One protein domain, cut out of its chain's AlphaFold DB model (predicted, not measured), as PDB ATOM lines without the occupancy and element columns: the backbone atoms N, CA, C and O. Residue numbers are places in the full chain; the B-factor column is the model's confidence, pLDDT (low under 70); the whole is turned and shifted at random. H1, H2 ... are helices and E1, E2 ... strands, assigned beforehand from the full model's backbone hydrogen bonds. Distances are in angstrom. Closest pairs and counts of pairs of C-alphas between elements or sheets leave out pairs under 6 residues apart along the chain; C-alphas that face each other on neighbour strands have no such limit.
ATOM      1  N   ILE A 106     167.439 150.803  99.684       66.00
ATOM      2  CA  ILE A 106     168.625 151.193 100.433       66.00
ATOM      3  C   ILE A 106     168.820 152.686 100.235       66.00
ATOM      4  O   ILE A 106     169.175 153.131  99.140       66.00
ATOM      5  N   THR A 107     168.611 153.447 101.298       67.88
ATOM      6  CA  THR A 107     169.049 154.838 101.348       67.88
ATOM      7  C   THR A 107     170.448 154.835 101.941       67.88
ATOM      8  O   THR A 107     170.630 154.483 103.103       67.88
ATOM      9  N   ALA A 108     171.445 155.177 101.127       69.00
ATOM     10  CA  ALA A 108     172.816 155.350 101.588       69.00
ATOM     11  C   ALA A 108     173.142 156.841 101.627       69.00
ATOM     12  O   ALA A 108     173.140 157.508 100.589       69.00
ATOM     13  N   SER A 109     173.417 157.355 102.822       73.38
ATOM     14  CA  SER A 109     173.928 158.710 103.010       73.38
ATOM     15  C   SER A 109     175.439 158.633 103.193       73.38
ATOM     16  O   SER A 109     175.926 157.976 104.115       73.38
ATOM     17  N   ALA A 110     176.186 159.261 102.286       73.12
ATOM     18  CA  ALA A 110     177.639 159.331 102.349       73.12
ATOM     19  C   ALA A 110     178.094 160.797 102.262       73.12
ATOM     20  O   ALA A 110     177.562 161.552 101.442       73.12
ATOM     21  N   PRO A 111     179.067 161.213 103.087       76.19
ATOM     22  CA  PRO A 111     179.621 162.559 103.023       76.19
ATOM     23  C   PRO A 111     180.365 162.783 101.702       76.19
ATOM     24  O   PRO A 111     180.941 161.857 101.129       76.19
ATOM     25  N   VAL A 112     180.367 164.027 101.216       79.94
ATOM     26  CA  VAL A 112     181.124 164.401 100.013       79.94
ATOM     27  C   VAL A 112     182.621 164.215 100.303       79.94
ATOM     28  O   VAL A 112     183.106 164.754 101.301       79.94
ATOM     29  N   PRO A 113     183.360 163.448  99.481       78.12
ATOM     30  CA  PRO A 113     184.769 163.188  99.738       78.12
ATOM     31  C   PRO A 113     185.578 164.467  99.535       78.12
ATOM     32  O   PRO A 113     185.359 165.193  98.572       78.12
ATOM     33  N   THR A 114     186.540 164.728 100.412       81.06
ATOM     34  CA  THR A 114     187.426 165.899 100.286       81.06
ATOM     35  C   THR A 114     188.331 165.782  99.046       81.06
ATOM     36  O   THR A 114     188.665 164.661  98.645       81.06
ATOM     37  N   PRO A 115     188.817 166.894  98.452       74.25
ATOM     38  CA  PRO A 115     189.679 166.863  97.260       74.25
ATOM     39  C   PRO A 115     190.896 165.950  97.409       74.25
ATOM     40  O   PRO A 115     191.230 165.189  96.504       74.25
ATOM     41  N   GLN A 116     191.496 165.948  98.599       72.31
ATOM     42  CA  GLN A 116     192.667 165.138  98.928       72.31
ATOM     43  C   GLN A 116     192.364 163.631  98.902       72.31
ATOM     44  O   GLN A 116     193.213 162.840  98.493       72.31
ATOM     45  N   GLN A 117     191.147 163.219  99.273       71.25
ATOM     46  CA  GLN A 117     190.716 161.813  99.260       71.25
ATOM     47  C   GLN A 117     190.453 161.284  97.846       71.25
ATOM     48  O   GLN A 117     190.551 160.080  97.610       71.25
ATOM     49  N   VAL A 118     190.140 162.172  96.902       70.38
ATOM     50  CA  VAL A 118     189.938 161.832  95.485       70.38
ATOM     51  C   VAL A 118     191.155 162.152  94.612       70.38
ATOM     52  O   VAL A 118     191.083 162.030  93.391       70.38
ATOM     53  N   GLY A 119     192.287 162.521  95.223       75.69
ATOM     54  CA  GLY A 119     193.544 162.801  94.524       75.69
ATOM     55  C   GLY A 119     193.570 164.131  93.761       75.69
ATOM     56  O   GLY A 119     194.436 164.322  92.909       75.69
ATOM     57  N   CYS A 120     192.641 165.043  94.055       77.19
ATOM     58  CA  CYS A 120     192.590 166.394  93.498       77.19
ATOM     59  C   CYS A 120     193.329 167.381  94.415       77.19
ATOM     60  O   CYS A 120     193.367 167.213  95.637       77.19
ATOM     61  N   ARG A 121     193.939 168.414  93.823       71.44
ATOM     62  CA  ARG A 121     194.741 169.396  94.577       71.44
ATOM     63  C   ARG A 121     193.889 170.410  95.335       71.44
ATOM     64  O   ARG A 121     194.326 170.869  96.382       71.44
ATOM     65  N   ASP A 122     192.702 170.727  94.820       76.31
ATOM     66  CA  ASP A 122     191.802 171.738  95.377       76.31
ATOM     67  C   ASP A 122     190.341 171.476  94.974       76.31
ATOM     68  O   ASP A 122     190.086 170.782  93.988       76.31
ATOM     69  N   GLU A 123     189.376 172.059  95.698       72.50
ATOM     70  CA  GLU A 123     187.934 171.957  95.366       72.50
ATOM     71  C   GLU A 123     187.578 172.611  94.022       72.50
ATOM     72  O   GLU A 123     186.599 172.232  93.384       72.50
ATOM     73  N   ASN A 124     188.398 173.562  93.568       75.94
ATOM     74  CA  ASN A 124     188.222 174.266  92.297       75.94
ATOM     75  C   ASN A 124     188.846 173.533  91.096       75.94
ATOM     76  O   ASN A 124     188.852 174.071  89.986       75.94
ATOM     77  N   ASP A 125     189.406 172.334  91.293       76.56
ATOM     78  CA  ASP A 125     189.960 171.543  90.196       76.56
ATOM     79  C   ASP A 125     188.822 171.103  89.251       76.56
ATOM     80  O   ASP A 125     187.852 170.489  89.705       76.56
ATOM     81  N   PRO A 126     188.908 171.363  87.934       83.31
ATOM     82  CA  PRO A 126     187.878 170.952  86.978       83.31
ATOM     83  C   PRO A 126     187.628 169.434  86.954       83.31
ATOM     84  O   PRO A 126     186.570 169.001  86.499       83.31
ATOM     85  N   ASN A 127     188.560 168.619  87.461       82.81
ATOM     86  CA  ASN A 127     188.404 167.164  87.551       82.81
ATOM     87  C   ASN A 127     187.681 166.695  88.824       82.81
ATOM     88  O   ASN A 127     187.228 165.548  88.881       82.81
ATOM     89  N   TYR A 128     187.544 167.559  89.834       77.38
ATOM     90  CA  TYR A 128     186.942 167.209  91.119       77.38
ATOM     91  C   TYR A 128     185.480 166.732  90.996       77.38
ATOM     92  O   TYR A 128     185.173 165.662  91.530       77.38
ATOM     93  N   PRO A 129     184.587 167.377  90.213       83.50
ATOM     94  CA  PRO A 129     183.215 166.890  90.025       83.50
ATOM     95  C   PRO A 129     183.145 165.482  89.411       83.50
ATOM     96  O   PRO A 129     182.313 164.664  89.808       83.50
ATOM     97  N   ALA A 130     184.042 165.174  88.468       85.38
ATOM     98  CA  ALA A 130     184.115 163.857  87.840       85.38
ATOM     99  C   ALA A 130     184.615 162.789  88.827       85.38
ATOM    100  O   ALA A 130     184.072 161.683  88.876       85.38
ATOM    101  N   ALA A 131     185.604 163.130  89.657       81.94
ATOM    102  CA  ALA A 131     186.137 162.234  90.679       81.94
ATOM    103  C   ALA A 131     185.116 161.947  91.797       81.94
ATOM    104  O   ALA A 131     184.992 160.803  92.243       81.94
ATOM    105  N   VAL A 132     184.332 162.956  92.193       83.25
ATOM    106  CA  VAL A 132     183.209 162.820  93.136       83.25
ATOM    107  C   VAL A 132     182.114 161.920  92.552       83.25
ATOM    108  O   VAL A 132     181.662 160.992  93.223       83.25
ATOM    109  N   SER A 133     181.732 162.111  91.285       85.31
ATOM    110  CA  SER A 133     180.757 161.238  90.612       85.31
ATOM    111  C   SER A 133     181.233 159.781  90.560       85.31
ATOM    112  O   SER A 133     180.490 158.883  90.953       85.31
ATOM    113  N   ALA A 134     182.494 159.540  90.190       85.88
ATOM    114  CA  ALA A 134     183.082 158.199  90.173       85.88
ATOM    115  C   ALA A 134     183.198 157.569  91.576       85.88
ATOM    116  O   ALA A 134     183.191 156.343  91.719       85.88
ATOM    117  N   HIS A 135     183.331 158.378  92.629       82.88
ATOM    118  CA  HIS A 135     183.284 157.905  94.011       82.88
ATOM    119  C   HIS A 135     181.879 157.405  94.382       82.88
ATOM    120  O   HIS A 135     181.745 156.264  94.826       82.88
ATOM    121  N   PHE A 136     180.834 158.193  94.113       83.81
ATOM    122  CA  PHE A 136     179.452 157.776  94.370       83.81
ATOM    123  C   PHE A 136     179.015 156.581  93.511       83.81
ATOM    124  O   PHE A 136     178.353 155.684  94.029       83.81
ATOM    125  N   SER A 137     179.436 156.501  92.242       85.69
ATOM    126  CA  SER A 137     179.171 155.327  91.394       85.69
ATOM    127  C   SER A 137     179.783 154.052  91.974       85.69
ATOM    128  O   SER A 137     179.099 153.039  92.051       85.69
ATOM    129  N   ARG A 138     181.025 154.104  92.483       83.88
ATOM    130  CA  ARG A 138     181.657 152.946  93.141       83.88
ATOM    131  C   ARG A 138     180.914 152.505  94.399       83.88
ATOM    132  O   ARG A 138     180.796 151.307  94.636       83.88
ATOM    133  N   ILE A 139     180.415 153.449  95.198       80.88
ATOM    134  CA  ILE A 139     179.594 153.133  96.375       80.88
ATOM    135  C   ILE A 139     178.280 152.471  95.938       80.88
ATOM    136  O   ILE A 139     177.916 151.432  96.486       80.88
ATOM    137  N   ALA A 140     177.604 153.012  94.920       81.19
ATOM    138  CA  ALA A 140     176.372 152.439  94.380       81.19
ATOM    139  C   ALA A 140     176.584 151.024  93.811       81.19
ATOM    140  O   ALA A 140     175.778 150.131  94.082       81.19
ATOM    141  N   ASP A 141     177.682 150.790  93.091       83.62
ATOM    142  CA  ASP A 141     178.046 149.473  92.558       83.62
ATOM    143  C   ASP A 141     178.321 148.467  93.686       83.62
ATOM    144  O   ASP A 141     177.860 147.327  93.625       83.62
ATOM    145  N   LEU A 142     179.016 148.890  94.749       78.12
ATOM    146  CA  LEU A 142     179.343 148.042  95.899       78.12
ATOM    147  C   LEU A 142     178.091 147.670  96.708       78.12
ATOM    148  O   LEU A 142     177.925 146.512  97.090       78.12
ATOM    149  N   ILE A 143     177.170 148.622  96.892       76.00
ATOM    150  CA  ILE A 143     175.853 148.382  97.500       76.00
ATOM    151  C   ILE A 143     175.013 147.444  96.620       76.00
ATOM    152  O   ILE A 143     174.392 146.514  97.133       76.00
ATOM    153  N   THR A 144     175.021 147.635  95.298       76.62
ATOM    154  CA  THR A 144     174.263 146.801  94.348       76.62
ATOM    155  C   THR A 144     174.814 145.375  94.268       76.62
ATOM    156  O   THR A 144     174.045 144.418  94.178       76.62
ATOM    157  N   ALA A 145     176.136 145.205  94.340       76.81
ATOM    158  CA  ALA A 145     176.784 143.895  94.389       76.81
ATOM    159  C   ALA A 145     176.545 143.176  95.731       76.81
ATOM    160  O   ALA A 145     176.358 141.958  95.752       76.81
ATOM    161  N   GLY A 146     176.517 143.919  96.844       71.12
ATOM    162  CA  GLY A 146     176.204 143.392  98.177       71.12
ATOM    163  C   GLY A 146     174.730 143.005  98.353       71.12
ATOM    164  O   GLY A 146     174.439 141.961  98.943       71.12
ATOM    165  N   SER A 147     173.803 143.778  97.769       69.06
ATOM    166  CA  SER A 147     172.355 143.524  97.867       69.06
ATOM    167  C   SER A 147     171.944 142.187  97.251       69.06
ATOM    168  O   SER A 147     171.075 141.504  97.788       69.06
ATOM    169  N   ALA A 148     172.621 141.747  96.184       65.25
ATOM    170  CA  ALA A 148     172.387 140.438  95.573       65.25
ATOM    171  C   ALA A 148     172.671 139.261  96.530       65.25
ATOM    172  O   ALA A 148     172.079 138.195  96.373       65.25
ATOM    173  N   ASN A 149     173.542 139.462  97.523       68.88
ATOM    174  CA  ASN A 149     173.923 138.462  98.522       68.88
ATOM    175  C   ASN A 149     173.239 138.686  99.885       68.88
ATOM    176  O   ASN A 149     173.542 137.971 100.839       68.88
ATOM    177  N   GLY A 150     172.354 139.687 100.003       60.12
ATOM    178  CA  GLY A 150     171.716 140.066 101.269       60.12
ATOM    179  C   GLY A 150     172.686 140.628 102.317       60.12
ATOM    180  O   GLY A 150     172.355 140.651 103.501       60.12
ATOM    181  N   LEU A 151     173.885 141.062 101.906       64.06
ATOM    182  CA  LEU A 151     174.916 141.597 102.793       64.06
ATOM    183  C   LEU A 151     175.134 143.084 102.503       64.06
ATOM    184  O   LEU A 151     175.674 143.455 101.460       64.06
ATOM    185  N   TYR A 152     174.777 143.929 103.467       66.88
ATOM    186  CA  TYR A 152     175.096 145.352 103.433       66.88
ATOM    187  C   TYR A 152     176.399 145.605 104.169       66.88
ATOM    188  O   TYR A 152     176.456 145.616 105.396       66.88
ATOM    189  N   LEU A 153     177.463 145.799 103.400       61.84
ATOM    190  CA  LEU A 153     178.704 146.345 103.921       61.84
ATOM    191  C   LEU A 153     178.580 147.864 103.849       61.84
ATOM    192  O   LEU A 153     178.449 148.407 102.757       61.84
ATOM    193  N   ALA A 154     178.605 148.540 104.995       62.38
ATOM    194  CA  ALA A 154     178.804 149.982 105.053       62.38
ATOM    195  C   ALA A 154     180.316 150.247 105.013       62.38
ATOM    196  O   ALA A 154     180.991 150.038 106.027       62.38
ATOM    197  N   PRO A 155     180.902 150.629 103.860       61.53
ATOM    198  CA  PRO A 155     182.316 150.948 103.828       61.53
ATOM    199  C   PRO A 155     182.558 152.196 104.678       61.53
ATOM    200  O   PRO A 155     181.901 153.222 104.520       61.53
ATOM    201  N   ARG A 156     183.512 152.108 105.605       58.34
ATOM    202  CA  ARG A 156     183.952 153.255 106.395       58.34
ATOM    203  C   ARG A 156     185.043 153.983 105.610       58.34
ATOM    204  O   ARG A 156     186.137 153.448 105.441       58.34
ATOM    205  N   PHE A 157     184.749 155.186 105.122       58.38
ATOM    206  CA  PHE A 157     185.730 156.039 104.448       58.38
ATOM    207  C   PHE A 157     186.239 157.101 105.431       58.38
ATOM    208  O   PHE A 157     185.588 158.114 105.676       58.38
ATOM    209  N   GLY A 158     187.410 156.851 106.023       63.75
ATOM    210  CA  GLY A 158     187.986 157.717 107.057       63.75
ATOM    211  C   GLY A 158     187.245 157.615 108.395       63.75
ATOM    212  O   GLY A 158     186.961 156.514 108.877       63.75
ATOM    213  N   ASP A 159     186.940 158.761 109.004       59.88
ATOM    214  CA  ASP A 159     186.271 158.838 110.311       59.88
ATOM    215  C   ASP A 159     184.750 158.990 110.247       59.88
ATOM    216  O   ASP A 159     184.096 158.966 111.288       59.88
ATOM    217  N   GLN A 160     184.167 159.088 109.050       61.09
ATOM    218  CA  GLN A 160     182.723 159.246 108.902       61.09
ATOM    219  C   GLN A 160     182.057 157.930 108.464       61.09
ATOM    220  O   GLN A 160     182.466 157.334 107.462       61.09
ATOM    221  N   PRO A 161     181.062 157.429 109.220       64.25
ATOM    222  CA  PRO A 161     180.311 156.241 108.841       64.25
ATOM    223  C   PRO A 161     179.347 156.556 107.690       64.25
ATOM    224  O   PRO A 161     178.716 157.609 107.672       64.25
ATOM    225  N   ILE A 162     179.215 155.628 106.738       69.12
ATOM    226  CA  ILE A 162     178.115 155.641 105.767       69.12
ATOM    227  C   ILE A 162     176.913 154.992 106.442       69.12
ATOM    228  O   ILE A 162     176.975 153.827 106.842       69.12
ATOM    229  N   GLU A 163     175.826 155.743 106.567       70.31
ATOM    230  CA  GLU A 163     174.571 155.229 107.104       70.31
ATOM    231  C   GLU A 163     173.777 154.577 105.973       70.31
ATOM    232  O   GLU A 163     173.488 155.200 104.949       70.31
ATOM    233  N   ILE A 164     173.470 153.293 106.153       69.81
ATOM    234  CA  ILE A 164     172.667 152.491 105.233       69.81
ATOM    235  C   ILE A 164     171.343 152.201 105.933       69.81
ATOM    236  O   ILE A 164     171.293 151.385 106.854       69.81
ATOM    237  N   GLU A 165     170.270 152.853 105.492       72.00
ATOM    238  CA  GLU A 165     168.918 152.571 105.965       72.00
ATOM    239  C   GLU A 165     168.191 151.684 104.950       72.00
ATOM    240  O   GLU A 165     168.060 152.020 103.773       72.00
ATOM    241  N   ALA A 166     167.725 150.527 105.417       67.62
ATOM    242  CA  ALA A 166     166.960 149.577 104.626       67.62
ATOM    243  C   ALA A 166     165.462 149.780 104.896       67.62
ATOM    244  O   ALA A 166     164.937 149.301 105.901       67.62
ATOM    245  N   THR A 167     164.749 150.462 103.996       72.12
ATOM    246  CA  THR A 167     163.295 150.633 104.123       72.12
ATOM    247  C   THR A 167     162.566 149.413 103.533       72.12
ATOM    248  O   THR A 167     162.692 149.138 102.331       72.12
ATOM    249  N   PRO A 168     161.791 148.653 104.332       62.81
ATOM    250  CA  PRO A 168     161.068 147.486 103.838       62.81
ATOM    251  C   PRO A 168     159.930 147.893 102.889       62.81
ATOM    252  O   PRO A 168     159.065 148.697 103.228       62.81
TER     253      PRO A 168
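AT A GLANCE: This is residues 106 to 168 of the 324 residues of an uncharacterized protein of Deinococcus sp. LM3 (UniProt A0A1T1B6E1). A small two-stranded ribbon, E1 and E2, lies near the later part of one long helix, H2, which runs lengthwise through the domain, and the short helix H1 packs on the beginning of H2. After H2 the chain folds back through a long stretch with no named element, residues 148 to 162, to reach E2 beside E1. The printed part has 63 residues, with two named helices and two named strands in the order E1, H1, H2, E2; the sheet, E1 - E2, is antiparallel and the class is mixed, helices and strands. It is only just loose, close to compact, with a radius of gyration of the C-alphas of 13.1 A, and elongated, spanning 40 by 21 by 16 A.

IN THESE COORDINATES: Strand E1 is residues 106 to 109, beginning at C-alpha 106 (168.625, 151.193, 100.433). Strand E2 is residues 163 to 167, 12.5 A long, ending at C-alpha 167 (163.295, 150.633, 104.123). Helix H2, residues 128 to 147, measures 28.6 A and begins at C-alpha 128 (186.942, 167.209, 91.119). Helix H1 is residues 115 to 118, 5.3 A long.

HOW THE PARTS SIT: E1 and E2 are antiparallel neighbours at 154 degrees, with N 107 and O 165 2.9 A apart and N 109 and O 163 3.0 A apart, both within hydrogen-bond range. E1 and H2 are near each other, with 7 pairs of C-alphas within 10 A. H1 touches H2, which meets it with residues 128 to 135 alone; the closest C-alphas, of Val 118 and Ala 131, are 6.1 A apart. H1 and E2 are apart. In H2 every O i to N i+4 pair is within hydrogen-bond range; H1 is too short for such a pair, and its 1 O i to N i+3 pair is within range.

THE WHOLE: The C-alphas of Arg 121 and Pro 168, the two farthest apart, are 41.2 A apart. The printed part has no cut. The link from H2 to E2 is long, with 15 residues. The mean pLDDT of the printed part is 73.3, and 22 residues are under 70, among them residues 147 to 162.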